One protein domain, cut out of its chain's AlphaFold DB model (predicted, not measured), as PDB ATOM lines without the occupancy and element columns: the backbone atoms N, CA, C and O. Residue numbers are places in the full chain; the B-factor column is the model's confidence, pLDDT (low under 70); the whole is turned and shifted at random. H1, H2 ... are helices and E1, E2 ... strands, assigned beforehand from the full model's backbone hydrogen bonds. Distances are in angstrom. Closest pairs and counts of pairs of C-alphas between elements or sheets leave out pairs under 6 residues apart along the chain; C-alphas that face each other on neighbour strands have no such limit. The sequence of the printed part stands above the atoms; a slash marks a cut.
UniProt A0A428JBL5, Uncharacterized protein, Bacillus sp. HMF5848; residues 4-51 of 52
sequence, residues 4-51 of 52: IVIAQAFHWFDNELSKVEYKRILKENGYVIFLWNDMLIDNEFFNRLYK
ATOM      1  N   ILE A   4     101.268 -24.086  32.271       97.44
ATOM      2  CA  ILE A   4     100.043 -24.777  32.685       97.44
ATOM      3  C   ILE A   4      98.871 -23.866  32.319       97.44
ATOM      4  O   ILE A   4      98.870 -22.693  32.688       97.44
ATOM      5  N   VAL A   5      97.870 -24.391  31.612       97.12
ATOM      6  CA  VAL A   5      96.649 -23.648  31.264       97.12
ATOM      7  C   VAL A   5      95.455 -24.328  31.914       97.12
ATOM      8  O   VAL A   5      95.242 -25.524  31.721       97.12
ATOM      9  N   ILE A   6      94.676 -23.566  32.677       96.50
ATOM     10  CA  ILE A   6      93.476 -24.039  33.368       96.50
ATOM     11  C   ILE A   6      92.290 -23.272  32.796       96.50
ATOM     12  O   ILE A   6      92.163 -22.074  33.032       96.50
ATOM     13  N   ALA A   7      91.461 -23.964  32.012       94.69
ATOM     14  CA  ALA A   7      90.368 -23.365  31.240       94.69
ATOM     15  C   ALA A   7      89.030 -23.236  32.011       94.69
ATOM     16  O   ALA A   7      88.125 -22.521  31.593       94.69
ATOM     17  N   GLN A   8      88.862 -24.005  33.086       89.50
ATOM     18  CA  GLN A   8      87.693 -24.032  33.975       89.50
ATOM     19  C   GLN A   8      88.085 -24.872  35.203       89.50
ATOM     20  O   GLN A   8      89.221 -25.338  35.305       89.50
ATOM     21  N   ALA A   9      87.146 -25.113  36.117       89.50
ATOM     22  CA  ALA A   9      87.254 -26.096  37.202       89.50
ATOM     23  C   ALA A   9      88.309 -25.788  38.280       89.50
ATOM     24  O   ALA A   9      88.394 -26.526  39.256       89.50
ATOM     25  N   PHE A  10      89.028 -24.665  38.187       92.69
ATOM     26  CA  PHE A  10      89.935 -24.195  39.240       92.69
ATOM     27  C   PHE A  10      89.231 -23.974  40.589       92.69
ATOM     28  O   PHE A  10      89.876 -24.018  41.627       92.69
ATOM     29  N   HIS A  11      87.908 -23.786  40.595       91.62
ATOM     30  CA  HIS A  11      87.096 -23.699  41.813       91.62
ATOM     31  C   HIS A  11      87.004 -25.018  42.597       91.62
ATOM     32  O   HIS A  11      86.609 -25.002  43.757       91.62
ATOM     33  N   TRP A  12      87.373 -26.150  41.989       94.81
ATOM     34  CA  TRP A  12      87.466 -27.443  42.674       94.81
ATOM     35  C   TRP A  12      88.850 -27.719  43.259       94.81
ATOM     36  O   TRP A  12      89.050 -28.751  43.894       94.81
ATOM     37  N   PHE A  13      89.829 -26.856  42.995       96.56
ATOM     38  CA  PHE A  13      91.208 -27.119  43.371       96.56
ATOM     39  C   PHE A  13      91.463 -26.696  44.816       96.56
ATOM     40  O   PHE A  13      90.980 -25.661  45.275       96.56
ATOM     41  N   ASP A  14      92.280 -27.475  45.521       97.88
ATOM     42  CA  ASP A  14      92.886 -27.014  46.765       97.88
ATOM     43  C   ASP A  14      94.028 -26.054  46.420       97.88
ATOM     44  O   ASP A  14      95.033 -26.446  45.825       97.88
ATOM     45  N   ASN A  15      93.878 -24.785  46.792       94.81
ATOM     46  CA  ASN A  15      94.822 -23.737  46.417       94.81
ATOM     47  C   ASN A  15      96.256 -23.998  46.898       94.81
ATOM     48  O   ASN A  15      97.201 -23.627  46.202       94.81
ATOM     49  N   GLU A  16      96.443 -24.613  48.067       97.50
ATOM     50  CA  GLU A  16      97.776 -24.835  48.626       97.50
ATOM     51  C   GLU A  16      98.431 -26.064  48.001       97.50
ATOM     52  O   GLU A  16      99.576 -25.987  47.542       97.50
ATOM     53  N   LEU A  17      97.688 -27.167  47.871       98.25
ATOM     54  CA  LEU A  17      98.190 -28.371  47.205       98.25
ATOM     55  C   LEU A  17      98.475 -28.113  45.721       98.25
ATOM     56  O   LEU A  17      99.514 -28.527  45.204       98.25
ATOM     57  N   SER A  18      97.610 -27.360  45.039       97.56
ATOM     58  CA  SER A  18      97.815 -26.994  43.639       97.56
ATOM     59  C   SER A  18      99.054 -26.127  43.438       97.56
ATOM     60  O   SER A  18      99.811 -26.375  42.504       97.56
ATOM     61  N   LYS A  19      99.342 -25.160  44.322       96.00
ATOM     62  CA  LYS A  19     100.582 -24.360  44.240       96.00
ATOM     63  C   LYS A  19     101.839 -25.221  44.359       96.00
ATOM     64  O   LYS A  19     102.813 -24.960  43.650       96.00
ATOM     65  N   VAL A  20     101.837 -26.213  45.254       98.06
ATOM     66  CA  VAL A  20     102.958 -27.156  45.399       98.06
ATOM     67  C   VAL A  20     103.160 -27.926  44.098       98.06
ATOM     68  O   VAL A  20     104.281 -28.011  43.598       98.06
ATOM     69  N   GLU A  21     102.072 -28.412  43.508       97.81
ATOM     70  CA  GLU A  21     102.132 -29.187  42.274       97.81
ATOM     71  C   GLU A  21     102.574 -28.347  41.070       97.81
ATOM     72  O   GLU A  21     103.424 -28.786  40.293       97.81
ATOM     73  N   TYR A  22     102.093 -27.106  40.947       97.19
ATOM     74  CA  TYR A  22     102.538 -26.190  39.894       97.19
ATOM     75  C   TYR A  22     104.046 -25.965  39.964       97.19
ATOM     76  O   TYR A  22     104.724 -26.072  38.945       97.19
ATOM     77  N   LYS A  23     104.594 -25.741  41.165       96.25
ATOM     78  CA  LYS A  23     106.045 -25.604  41.368       96.25
ATOM     79  C   LYS A  23     106.810 -26.883  41.035       96.25
ATOM     80  O   LYS A  23     107.923 -26.795  40.532       96.25
ATOM     81  N   ARG A  24     106.234 -28.061  41.303       97.88
ATOM     82  CA  ARG A  24     106.873 -29.354  41.015       97.88
ATOM     83  C   ARG A  24     107.044 -29.589  39.513       97.88
ATOM     84  O   ARG A  24     108.044 -30.176  39.107       97.88
ATOM     85  N   ILE A  25     106.066 -29.185  38.700       97.38
ATOM     86  CA  ILE A  25     106.030 -29.529  37.269       97.38
ATOM     87  C   ILE A  25     106.437 -28.380  36.337       97.38
ATOM     88  O   ILE A  25     106.800 -28.636  35.182       97.38
ATOM     89  N   LEU A  26     106.389 -27.123  36.789       98.00
ATOM     90  CA  LEU A  26     106.858 -25.970  36.017       98.00
ATOM     91  C   LEU A  26     108.383 -25.861  36.023       98.00
ATOM     92  O   LEU A  26     109.060 -26.217  36.982       98.00
ATOM     93  N   LYS A  27     108.924 -25.344  34.918       97.56
ATOM     94  CA  LYS A  27     110.300 -24.833  34.876       97.56
ATOM     95  C   LYS A  27     110.374 -23.512  35.657       97.56
ATOM     96  O   LYS A  27     109.353 -22.869  35.877       97.56
ATOM     97  N   GLU A  28     111.584 -23.076  35.997       91.88
ATOM     98  CA  GLU A  28     111.862 -21.896  36.840       91.88
ATOM     99  C   GLU A  28     111.221 -20.582  36.340       91.88
ATOM    100  O   GLU A  28     110.902 -19.715  37.142       91.88
ATOM    101  N   ASN A  29     110.935 -20.475  35.035       93.81
ATOM    102  CA  ASN A  29     110.252 -19.331  34.410       93.81
ATOM    103  C   ASN A  29     108.933 -19.720  33.716       93.81
ATOM    104  O   ASN A  29     108.525 -19.087  32.743       93.81
ATOM    105  N   GLY A  30     108.312 -20.818  34.147       96.38
ATOM    106  CA  GLY A  30     107.054 -21.285  33.582       96.38
ATOM    107  C   GLY A  30     105.839 -20.529  34.123       96.38
ATOM    108  O   GLY A  30     105.856 -20.020  35.243       96.38
ATOM    109  N   TYR A  31     104.763 -20.481  33.338       97.56
ATOM    110  CA  TYR A  31     103.556 -19.719  33.677       97.56
ATOM    111  C   TYR A  31     102.377 -20.621  34.033       97.56
ATOM    112  O   TYR A  31     102.184 -21.679  33.435       97.56
ATOM    113  N   VAL A  32     101.535 -20.160  34.957       97.31
ATOM    114  CA  VAL A  32     100.176 -20.686  35.144       97.31
ATOM    115  C   VAL A  32      99.205 -19.657  34.583       97.31
ATOM    116  O   VAL A  32      99.222 -18.503  35.003       97.31
ATOM    117  N   ILE A  33      98.369 -20.067  33.635       97.31
ATOM    118  CA  ILE A  33      97.371 -19.212  32.995       97.31
ATOM    119  C   ILE A  33      95.990 -19.757  33.337       97.31
ATOM    120  O   ILE A  33      95.662 -20.894  32.996       97.31
ATOM    121  N   PHE A  34      95.174 -18.930  33.982       95.25
ATOM    122  CA  PHE A  34      93.755 -19.195  34.174       95.25
ATOM    123  C   PHE A  34      92.985 -18.498  33.059       95.25
ATOM    124  O   PHE A  34      93.034 -17.278  32.926       95.25
ATOM    125  N   LEU A  35      92.299 -19.286  32.248       94.06
ATOM    126  CA  LEU A  35      91.355 -18.816  31.247       94.06
ATOM    127  C   LEU A  35      90.000 -19.336  31.697       94.06
ATOM    128  O   LEU A  35      89.901 -20.520  31.951       94.06
ATOM    129  N   TRP A  36      88.971 -18.513  31.829       91.44
ATOM    130  CA  TRP A  36      87.627 -19.030  32.083       91.44
ATOM    131  C   TRP A  36      86.579 -18.081  31.533       91.44
ATOM    132  O   TRP A  36      86.865 -16.915  31.262       91.44
ATOM    133  N   ASN A  37      85.375 -18.609  31.344       86.12
ATOM    134  CA  ASN A  37      84.214 -17.820  30.973       86.12
ATOM    135  C   ASN A  37      83.193 -17.880  32.107       86.12
ATOM    136  O   ASN A  37      82.869 -18.968  32.591       86.12
ATOM    137  N   ASP A  38      82.663 -16.727  32.496       78.19
ATOM    138  CA  ASP A  38      81.552 -16.666  33.432       78.19
ATOM    139  C   ASP A  38      80.260 -16.894  32.649       78.19
ATOM    140  O   ASP A  38      79.849 -16.087  31.811       78.19
ATOM    141  N   MET A  39      79.612 -18.032  32.894       70.19
ATOM    142  CA  MET A  39      78.286 -18.272  32.342       70.19
ATOM    143  C   MET A  39      77.308 -17.316  33.033       70.19
ATOM    144  O   MET A  39      76.957 -17.504  34.195       70.19
ATOM    145  N   LEU A  40      76.884 -16.273  32.322       69.00
ATOM    146  CA  LEU A  40      75.866 -15.340  32.795       69.00
ATOM    147  C   LEU A  40      74.505 -16.051  32.816       69.00
ATOM    148  O   LEU A  40      73.829 -16.154  31.794       69.00
ATOM    149  N   ILE A  41      74.120 -16.562  33.987       66.00
ATOM    150  CA  ILE A  41      72.845 -17.270  34.195       66.00
ATOM    151  C   ILE A  41      71.655 -16.293  34.130       66.00
ATOM    152  O   ILE A  41      70.556 -16.686  33.750       66.00
ATOM    153  N   ASP A  42      71.879 -15.004  34.401       61.44
ATOM    154  CA  ASP A  42      70.833 -13.970  34.459       61.44
ATOM    155  C   ASP A  42      70.526 -13.316  33.095       61.44
ATOM    156  O   ASP A  42      70.145 -12.151  32.996       61.44
ATOM    157  N   ASN A  43      70.737 -14.053  32.001       62.50
ATOM    158  CA  ASN A  43      70.341 -13.614  30.669       62.50
ATOM    159  C   ASN A  43      68.982 -14.236  30.315       62.50
ATOM    160  O   ASN A  43      68.812 -15.456  30.344       62.50
ATOM    161  N   GLU A  44      68.028 -13.397  29.911       64.25
ATOM    162  CA  GLU A  44      66.713 -13.786  29.386       64.25
ATOM    163  C   GLU A  44      66.811 -14.872  28.287       64.25
ATOM    164  O   GLU A  44      65.948 -15.744  28.171       64.25
ATOM    165  N   PHE A  45      67.916 -14.877  27.531       64.12
ATOM    166  CA  PHE A  45      68.263 -15.887  26.530       64.12
ATOM    167  C   PHE A  45      68.554 -17.274  27.129       64.12
ATOM    168  O   PHE A  45      68.118 -18.284  26.575       64.12
ATOM    169  N   PHE A  46      69.249 -17.343  28.270       59.44
ATOM    170  CA  PHE A  46      69.594 -18.604  28.933       59.44
ATOM    171  C   PHE A  46      68.348 -19.264  29.539       59.44
ATOM    172  O   PHE A  46      68.092 -20.442  29.304       59.44
ATOM    173  N   ASN A  47      67.489 -18.473  30.189       60.28
ATOM    174  CA  ASN A  47      66.209 -18.937  30.742       60.28
ATOM    175  C   ASN A  47      65.241 -19.502  29.683       60.28
ATOM    176  O   ASN A  47      64.337 -20.270  30.017       60.28
ATOM    177  N   ARG A  48      65.416 -19.156  28.398       59.69
ATOM    178  CA  ARG A  48      64.569 -19.639  27.296       59.69
ATOM    179  C   ARG A  48      64.963 -21.019  26.767       59.69
ATOM    180  O   ARG A  48      64.104 -21.697  26.214       59.69
ATOM    181  N   LEU A  49      66.218 -21.437  26.938       64.38
ATOM    182  CA  LEU A  49      66.718 -22.734  26.460       64.38
ATOM    183  C   LEU A  49      66.369 -23.905  27.394       64.38
ATOM    184  O   LEU A  49      66.322 -25.040  26.938       64.38
ATOM    185  N   TYR A  50      66.098 -23.635  28.675       59.06
ATOM    186  CA  TYR A  50      65.856 -24.664  29.700       59.06
ATOM    187  C   TYR A  50      64.385 -24.836  30.106       59.06
ATOM    188  O   TYR A  50      64.090 -25.623  31.006       59.06
ATOM    189  N   LYS A  51      63.445 -24.124  29.473       47.94
ATOM    190  CA  LYS A  51      62.012 -24.376  29.677       47.94
ATOM    191  C   LYS A  51      61.600 -25.632  28.900       47.94
ATOM    192  O   LYS A  51      61.364 -25.545  27.697       47.94
TER     193      LYS A  51
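This is residues 4 to 51 of the 52 residues of an uncharacterized protein of Bacillus sp. HMF5848 (UniProt A0A428JBL5). Two short parallel strands, E1 and E2, lie side by side, with the helix H1 over one face of the pair in an open arch that comes near the strands at Tyr 22. Beyond E2 the backbone runs out as a long arm, and its residues 39 to 51, with the small helix H2, stick out free; this arm makes much of the length. The printed part has 48 residues, with two named strands and two named helices in the order E1, H1, E2, H2; the class is mixed, helices and strands. The whole is extended, with a radius of gyration of the C-alphas of 16.2 A and spans of 49 by 19 by 12 A.

E1, residues 4 to 6, and E2, residues 31 to 34, are parallel neighbours at 7 degrees. N 4 and O 31 are 2.8 A apart and N 33 and O 4 are 2.8 A apart, both within hydrogen-bond range. The C-alphas of Val 5 and Ile 33, which face each other, are 4.8 A apart. H1, residues 15 to 25, stands between these strands along the chain in a strand-helix-strand unit, two parallel neighbour strands joined through a helix, with a right-handed crossover. The closest C-alphas of H1 and E2 are those of Tyr 22 and Val 32, 7.6 A apart; those of H1 and E1 are Tyr 22 and Ile 4, 7.8 A apart. H2, residues 44 to 49, is apart from E1 and from H1. Every O i to N i+4 pair is within hydrogen-bond range in H1, and 1 of 2 in H2.

E1 begins at C-alpha 4, (100.043, -24.777, 32.685). H1 measures 15.6 A from C-alpha 15 to C-alpha 25, E2 9.8 A, H2 9.4 A and E1 6.6 A. H2 ends at C-alpha 49, (66.718, -22.734, 26.460).

The C-alphas farthest apart, those of Glu 28 and Lys 51, are 50.4 A from each other. The printed part has no cut. The link from H1 to E2 is tight, and those from E1 to H1 and from E2 to H2 are short. Mean pLDDT of the printed part is 86.0, with residues 40 to 51 under 70.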